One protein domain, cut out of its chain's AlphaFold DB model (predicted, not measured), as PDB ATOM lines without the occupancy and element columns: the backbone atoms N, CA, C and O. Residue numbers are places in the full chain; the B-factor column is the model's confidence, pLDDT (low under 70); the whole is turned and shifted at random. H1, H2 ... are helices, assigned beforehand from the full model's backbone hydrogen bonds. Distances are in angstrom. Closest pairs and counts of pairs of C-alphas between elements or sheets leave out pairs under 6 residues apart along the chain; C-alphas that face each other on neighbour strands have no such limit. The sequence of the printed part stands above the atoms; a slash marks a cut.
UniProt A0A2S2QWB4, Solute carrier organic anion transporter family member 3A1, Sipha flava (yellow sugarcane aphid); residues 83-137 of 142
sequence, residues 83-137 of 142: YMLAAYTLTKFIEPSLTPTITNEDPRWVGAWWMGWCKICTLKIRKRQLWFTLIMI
ATOM      1  N   TYR A  83     -42.388   8.952 -16.275       93.31
ATOM      2  CA  TYR A  83     -41.757   9.889 -17.205       93.31
ATOM      3  C   TYR A  83     -40.918   9.178 -18.262       93.31
ATOM      4  O   TYR A  83     -41.014   9.523 -19.436       93.31
ATOM      5  N   MET A  84     -40.152   8.149 -17.882       93.88
ATOM      6  CA  MET A  84     -39.379   7.356 -18.845       93.88
ATOM      7  C   MET A  84     -40.285   6.692 -19.892       93.88
ATOM      8  O   MET A  84     -40.004   6.756 -21.089       93.88
ATOM      9  N   LEU A  85     -41.394   6.084 -19.457       92.44
ATOM     10  CA  LEU A  85     -42.360   5.459 -20.358       92.44
ATOM     11  C   LEU A  85     -43.065   6.497 -21.241       92.44
ATOM     12  O   LEU A  85     -43.249   6.252 -22.436       92.44
ATOM     13  N   ALA A  86     -43.445   7.643 -20.675       91.38
ATOM     14  CA  ALA A  86     -44.083   8.728 -21.412       91.38
ATOM     15  C   ALA A  86     -43.151   9.284 -22.495       91.38
ATOM     16  O   ALA A  86     -43.554   9.360 -23.652       91.38
ATOM     17  N   ALA A  87     -41.894   9.577 -22.150       92.31
ATOM     18  CA  ALA A  87     -40.885  10.053 -23.089       92.31
ATOM     19  C   ALA A  87     -40.681   9.065 -24.246       92.31
ATOM     20  O   ALA A  87     -40.809   9.445 -25.407       92.31
ATOM     21  N   TYR A  88     -40.477   7.779 -23.938       91.31
ATOM     22  CA  TYR A  88     -40.336   6.732 -24.953       91.31
ATOM     23  C   TYR A  88     -41.541   6.660 -25.899       91.31
ATOM     24  O   TYR A  88     -41.396   6.508 -27.112       91.31
ATOM     25  N   THR A  89     -42.740   6.763 -25.333       90.50
ATOM     26  CA  THR A  89     -43.990   6.678 -26.085       90.50
ATOM     27  C   THR A  89     -44.198   7.898 -26.985       90.50
ATOM     28  O   THR A  89     -44.690   7.763 -28.104       90.50
ATOM     29  N   LEU A  90     -43.785   9.080 -26.526       89.62
ATOM     30  CA  LEU A  90     -43.921  10.328 -27.269       89.62
ATOM     31  C   LEU A  90     -42.948  10.437 -28.455       89.62
ATOM     32  O   LEU A  90     -43.267  11.104 -29.432       89.62
ATOM     33  N   THR A  91     -41.807   9.741 -28.423       87.81
ATOM     34  CA  THR A  91     -40.850   9.683 -29.549       87.81
ATOM     35  C   THR A  91     -41.343   8.833 -30.730       87.81
ATOM     36  O   THR A  91     -40.756   8.848 -31.813       87.81
ATOM     37  N   LYS A  92     -42.396   8.027 -30.557       87.81
ATOM     38  CA  LYS A  92     -42.962   7.200 -31.635       87.81
ATOM     39  C   LYS A  92     -44.142   7.910 -32.276       87.81
ATOM     40  O   LYS A  92     -44.972   8.439 -31.554       87.81
ATOM     41  N   PHE A  93     -44.223   7.898 -33.606       86.81
ATOM     42  CA  PHE A  93     -45.334   8.524 -34.326       86.81
ATOM     43  C   PHE A  93     -46.668   7.864 -33.955       86.81
ATOM     44  O   PHE A  93     -46.700   6.656 -33.708       86.81
ATOM     45  N   ILE A  94     -47.751   8.648 -33.921       86.62
ATOM     46  CA  ILE A  94     -49.084   8.208 -33.479       86.62
ATOM     47  C   ILE A  94     -49.579   6.934 -34.176       86.62
ATOM     48  O   ILE A  94     -50.216   6.102 -33.525       86.62
ATOM     49  N   GLU A  95     -49.225   6.757 -35.450       83.62
ATOM     50  CA  GLU A  95     -49.517   5.574 -36.258       83.62
ATOM     51  C   GLU A  95     -48.219   4.840 -36.637       83.62
ATOM     52  O   GLU A  95     -47.537   5.230 -37.584       83.62
ATOM     53  N   PRO A  96     -47.866   3.738 -35.949       73.94
ATOM     54  CA  PRO A  96     -46.613   3.017 -36.189       73.94
ATOM     55  C   PRO A  96     -46.485   2.408 -37.593       73.94
ATOM     56  O   PRO A  96     -45.388   2.032 -37.996       73.94
ATOM     57  N   SER A  97     -47.604   2.252 -38.302       79.19
ATOM     58  CA  SER A  97     -47.683   1.634 -39.630       79.19
ATOM     59  C   SER A  97     -47.409   2.606 -40.777       79.19
ATOM     60  O   SER A  97     -47.215   2.161 -41.905       79.19
ATOM     61  N   LEU A  98     -47.396   3.914 -40.510       77.62
ATOM     62  CA  LEU A  98     -47.139   4.946 -41.508       77.62
ATOM     63  C   LEU A  98     -45.699   5.446 -41.379       77.62
ATOM     64  O   LEU A  98     -45.194   5.644 -40.275       77.62
ATOM     65  N   THR A  99     -45.032   5.673 -42.510       76.31
ATOM     66  CA  THR A  99     -43.727   6.344 -42.539       76.31
ATOM     67  C   THR A  99     -43.950   7.852 -42.432       76.31
ATOM     68  O   THR A  99     -44.512   8.434 -43.365       76.31
ATOM     69  N   PRO A 100     -43.551   8.503 -41.326       76.56
ATOM     70  CA  PRO A 100     -43.808   9.923 -41.155       76.56
ATOM     71  C   PRO A 100     -42.926  10.737 -42.108       76.56
ATOM     72  O   PRO A 100     -41.715  10.549 -42.169       76.56
ATOM     73  N   THR A 101     -43.538  11.669 -42.837       76.44
ATOM     74  CA  THR A 101     -42.825  12.733 -43.572       76.44
ATOM     75  C   THR A 101     -42.389  13.869 -42.633       76.44
ATOM     76  O   THR A 101     -41.562  14.694 -43.000       76.44
ATOM     77  N   ILE A 102     -42.958  13.906 -41.424       79.75
ATOM     78  CA  ILE A 102     -42.783  14.944 -40.404       79.75
ATOM     79  C   ILE A 102     -41.750  14.473 -39.377       79.75
ATOM     80  O   ILE A 102     -41.761  13.309 -38.964       79.75
ATOM     81  N   THR A 103     -40.873  15.378 -38.945       80.94
ATOM     82  CA  THR A 103     -39.789  15.056 -38.006       80.94
ATOM     83  C   THR A 103     -40.269  15.241 -36.561       80.94
ATOM     84  O   THR A 103     -41.216  15.977 -36.305       80.94
ATOM     85  N   ASN A 104     -39.611  14.608 -35.582       79.88
ATOM     86  CA  ASN A 104     -39.944  14.770 -34.150       79.88
ATOM     87  C   ASN A 104     -39.756  16.211 -33.625       79.88
ATOM     88  O   ASN A 104     -40.150  16.508 -32.501       79.88
ATOM     89  N   GLU A 105     -39.134  17.085 -34.415       82.00
ATOM     90  CA  GLU A 105     -38.870  18.488 -34.084       82.00
ATOM     91  C   GLU A 105     -40.001  19.427 -34.527       82.00
ATOM     92  O   GLU A 105     -40.065  20.573 -34.083       82.00
ATOM     93  N   ASP A 106     -40.912  18.955 -35.382       84.94
ATOM     94  CA  ASP A 106     -42.019  19.769 -35.863       84.94
ATOM     95  C   ASP A 106     -43.084  19.955 -34.768       84.94
ATOM     96  O   ASP A 106     -43.493  18.982 -34.128       84.94
ATOM     97  N   PRO A 107     -43.663  21.161 -34.604       83.00
ATOM     98  CA  PRO A 107     -44.693  21.433 -33.590       83.00
ATOM     99  C   PRO A 107     -46.006  20.668 -33.827       83.00
ATOM    100  O   PRO A 107     -46.892  20.659 -32.977       83.00
ATOM    101  N   ARG A 108     -46.146  20.036 -34.997       83.06
ATOM    102  CA  ARG A 108     -47.270  19.167 -35.359       83.06
ATOM    103  C   ARG A 108     -47.043  17.709 -34.951       83.06
ATOM    104  O   ARG A 108     -47.934  16.887 -35.154       83.06
ATOM    105  N   TRP A 109     -45.864  17.368 -34.425       87.25
ATOM    106  CA  TRP A 109     -45.557  16.017 -33.983       87.25
ATOM    107  C   TRP A 109     -46.441  15.625 -32.799       87.25
ATOM    108  O   TRP A 109     -46.421  16.250 -31.738       87.25
ATOM    109  N   VAL A 110     -47.185  14.535 -32.969       87.06
ATOM    110  CA  VAL A 110     -47.953  13.910 -31.897       87.06
ATOM    111  C   VAL A 110     -47.452  12.488 -31.735       87.06
ATOM    112  O   VAL A 110     -47.570  11.651 -32.632       87.06
ATOM    113  N   GLY A 111     -46.873  12.225 -30.569       88.56
ATOM    114  CA  GLY A 111     -46.392  10.900 -30.230       88.56
ATOM    115  C   GLY A 111     -47.523   9.907 -29.947       88.56
ATOM    116  O   GLY A 111     -48.658  10.293 -29.666       88.56
ATOM    117  N   ALA A 112     -47.214   8.614 -29.953       90.69
ATOM    118  CA  ALA A 112     -48.153   7.511 -29.748       90.69
ATOM    119  C   ALA A 112     -48.608   7.349 -28.286       90.69
ATOM    120  O   ALA A 112     -48.577   6.248 -27.746       90.69
ATOM    121  N   TRP A 113     -49.046   8.430 -27.633       89.12
ATOM    122  CA  TRP A 113     -49.409   8.522 -26.208       89.12
ATOM    123  C   TRP A 113     -50.323   7.387 -25.709       89.12
ATOM    124  O   TRP A 113     -50.204   6.932 -24.569       89.12
ATOM    125  N   TRP A 114     -51.195   6.880 -26.580       86.88
ATOM    126  CA  TRP A 114     -52.102   5.764 -26.320       86.88
ATOM    127  C   TRP A 114     -51.371   4.449 -25.981       86.88
ATOM    128  O   TRP A 114     -51.866   3.655 -25.180       86.88
ATOM    129  N   MET A 115     -50.155   4.232 -26.493       85.44
ATOM    130  CA  MET A 115     -49.362   3.024 -26.225       85.44
ATOM    131  C   MET A 115     -49.019   2.856 -24.742       85.44
ATOM    132  O   MET A 115     -48.928   1.724 -24.256       85.44
ATOM    133  N   GLY A 116     -48.871   3.959 -23.999       85.00
ATOM    134  CA  GLY A 116     -48.619   3.922 -22.559       85.00
ATOM    135  C   GLY A 116     -49.732   3.191 -21.800       85.00
ATOM    136  O   GLY A 116     -49.459   2.349 -20.941       85.00
ATOM    137  N   TRP A 117     -50.989   3.416 -22.192       84.31
ATOM    138  CA  TRP A 117     -52.162   2.772 -21.598       84.31
ATOM    139  C   TRP A 117     -52.156   1.266 -21.838       84.31
ATOM    140  O   TRP A 117     -52.362   0.493 -20.905       84.31
ATOM    141  N   CYS A 118     -51.827   0.822 -23.055       85.00
ATOM    142  CA  CYS A 118     -51.728  -0.601 -23.380       85.00
ATOM    143  C   CYS A 118     -50.687  -1.320 -22.501       85.00
ATOM    144  O   CYS A 118     -50.935  -2.420 -21.992       85.00
ATOM    145  N   LYS A 119     -49.527  -0.693 -22.261       81.56
ATOM    146  CA  LYS A 119     -48.476  -1.258 -21.396       81.56
ATOM    147  C   LYS A 119     -48.912  -1.316 -19.929       81.56
ATOM    148  O   LYS A 119     -48.710  -2.337 -19.273       81.56
ATOM    149  N   ILE A 120     -49.579  -0.280 -19.428       84.38
ATOM    150  CA  ILE A 120     -50.101  -0.256 -18.052       84.38
ATOM    151  C   ILE A 120     -51.208  -1.308 -17.862       84.38
ATOM    152  O   ILE A 120     -51.201  -2.047 -16.875       84.38
ATOM    153  N   CYS A 121     -52.129  -1.428 -18.820       84.12
ATOM    154  CA  CYS A 121     -53.215  -2.407 -18.785       84.12
ATOM    155  C   CYS A 121     -52.687  -3.846 -18.750       84.12
ATOM    156  O   CYS A 121     -53.097  -4.639 -17.901       84.12
ATOM    157  N   THR A 122     -51.729  -4.182 -19.617       80.81
ATOM    158  CA  THR A 122     -51.130  -5.528 -19.648       80.81
ATOM    159  C   THR A 122     -50.392  -5.875 -18.353       80.81
ATOM    160  O   THR A 122     -50.527  -7.000 -17.864       80.81
ATOM    161  N   LEU A 123     -49.686  -4.918 -17.738       79.38
ATOM    162  CA  LEU A 123     -49.017  -5.117 -16.449       79.38
ATOM    163  C   LEU A 123     -50.018  -5.425 -15.323       79.38
ATOM    164  O   LEU A 123     -49.809  -6.372 -14.561       79.38
ATOM    165  N   LYS A 124     -51.124  -4.671 -15.237       75.00
ATOM    166  CA  LYS A 124     -52.168  -4.902 -14.222       75.00
ATOM    167  C   LYS A 124     -52.842  -6.267 -14.391       75.00
ATOM    168  O   LYS A 124     -53.034  -6.979 -13.405       75.00
ATOM    169  N   ILE A 125     -53.143  -6.664 -15.629       79.06
ATOM    170  CA  ILE A 125     -53.753  -7.969 -15.930       79.06
ATOM    171  C   ILE A 125     -52.805  -9.115 -15.544       79.06
ATOM    172  O   ILE A 125     -53.233 -10.072 -14.900       79.06
ATOM    173  N   ARG A 126     -51.508  -9.002 -15.864       71.38
ATOM    174  CA  ARG A 126     -50.498 -10.020 -15.527       71.38
ATOM    175  C   ARG A 126     -50.300 -10.167 -14.018       71.38
ATOM    176  O   ARG A 126     -50.207 -11.288 -13.531       71.38
ATOM    177  N   LYS A 127     -50.268  -9.054 -13.273       68.06
ATOM    178  CA  LYS A 127     -50.156  -9.068 -11.804       68.06
ATOM    179  C   LYS A 127     -51.349  -9.762 -11.146       68.06
ATOM    180  O   LYS A 127     -51.134 -10.537 -10.224       68.06
ATOM    181  N   ARG A 128     -52.570  -9.545 -11.653       73.88
ATOM    182  CA  ARG A 128     -53.783 -10.224 -11.167       73.88
ATOM    183  C   ARG A 128     -53.740 -11.734 -11.407       73.88
ATOM    184  O   ARG A 128     -54.077 -12.491 -10.508       73.88
ATOM    185  N   GLN A 129     -53.295 -12.159 -12.590       68.88
ATOM    186  CA  GLN A 129     -53.151 -13.581 -12.925       68.88
ATOM    187  C   GLN A 129     -52.080 -14.266 -12.060       68.88
ATOM    188  O   GLN A 129     -52.341 -15.320 -11.498       68.88
ATOM    189  N   LEU A 130     -50.917 -13.630 -11.873       67.81
ATOM    190  CA  LEU A 130     -49.826 -14.184 -11.063       67.81
ATOM    191  C   LEU A 130     -50.160 -14.269  -9.566       67.81
ATOM    192  O   LEU A 130     -49.798 -15.244  -8.915       67.81
ATOM    193  N   TRP A 131     -50.864 -13.274  -9.016       69.06
ATOM    194  CA  TRP A 131     -51.351 -13.330  -7.632       69.06
ATOM    195  C   TRP A 131     -52.374 -14.448  -7.424       69.06
ATOM    196  O   TRP A 131     -52.311 -15.148  -6.420       69.06
ATOM    197  N   PHE A 132     -53.281 -14.648  -8.386       70.31
ATOM    198  CA  PHE A 132     -54.270 -15.724  -8.332       70.31
ATOM    199  C   PHE A 132     -53.610 -17.108  -8.397       70.31
ATOM    200  O   PHE A 132     -53.989 -17.999  -7.645       70.31
ATOM    201  N   THR A 133     -52.570 -17.277  -9.221       67.75
ATOM    202  CA  THR A 133     -51.803 -18.531  -9.263       67.75
ATOM    203  C   THR A 133     -50.931 -18.759  -8.027       67.75
ATOM    204  O   THR A 133     -50.732 -19.905  -7.665       67.75
ATOM    205  N   LEU A 134     -50.429 -17.708  -7.364       69.06
ATOM    206  CA  LEU A 134     -49.629 -17.839  -6.134       69.06
ATOM    207  C   LEU A 134     -50.481 -18.161  -4.892       69.06
ATOM    208  O   LEU A 134     -49.999 -18.848  -4.004       69.06
ATOM    209  N   ILE A 135     -51.737 -17.698  -4.839       67.50
ATOM    210  CA  ILE A 135     -52.715 -18.073  -3.795       67.50
ATOM    211  C   ILE A 135     -53.292 -19.480  -4.011       67.50
ATOM    212  O   ILE A 135     -53.770 -20.097  -3.067       67.50
ATOM    213  N   MET A 136     -53.248 -19.993  -5.243       58.91
ATOM    214  CA  MET A 136     -53.721 -21.333  -5.598       58.91
ATOM    215  C   MET A 136     -52.555 -22.316  -5.806       58.91
ATOM    216  O   MET A 136     -52.641 -23.217  -6.637       58.91
ATOM    217  N   ILE A 137     -51.451 -22.132  -5.075       65.88
ATOM    218  CA  ILE A 137     -50.499 -23.219  -4.837       65.88
ATOM    219  C   ILE A 137     -51.081 -24.007  -3.659       65.88
ATOM    220  O   ILE A 137     -51.177 -23.443  -2.570       65.88
TER     221      ILE A 137
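Overview. This is residues 83 to 137 of the 142 residues of the protein "Solute carrier organic anion transporter family member 3A1" of Sipha flava (yellow sugarcane aphid) (UniProt A0A2S2QWB4). An arm, residues 121 to 137, of which 121 to 135 belong to the long helix H2, sticks out from a small head made of the short helix H1, the looping stretch 91 to 113 and residues 114 to 120 of H2. The unnamed stretch leaves H1, swings out away from the arm and folds back to the beginning of H2. The printed part has 55 residues, with two named helices, H1 then H2 along the chain, and no named strand; the class is all helix. The whole is extended, with a radius of gyration of the C-alphas of 16.5 A, and the C-alphas span 53 by 23 by 10 A, the arm making much of the length.

Along the chain. H1 covers residues 83 to 90 and begins at C-alpha 83, (-41.757, 9.889, -17.205). Residues 91 to 113 follow with no named element. H2, residues 114 to 135, begins at C-alpha 114, (-52.102, 5.764, -26.320), and ends at C-alpha 135, (-52.715, -18.073, -3.795), 32.8 A from first to last C-alpha.

Arrangement. H1 touches H2, which meets it with residues 115 to 116 alone; the closest C-alphas are those of Thr 89 and Gly 116, 6.4 A apart. Their lines stand at a steep tilt of 51 degrees, and they run opposite ways. In H1 every O i to N i+4 pair is within hydrogen-bond range; in H2 17 of 18 are.

Size, cuts and confidence. The two C-alphas farthest apart are those of Asp 106 and Ile 137, at 53.7 A. Without residues 121 to 137, which stand free, the body spans 29 by 20 by 11 A. The printed part has no cut, and the link from H1 to H2 is long, with 23 residues. The mean pLDDT of the printed part is 81.0; residues 127, 129 to 131 and 133 to 137 are under 70.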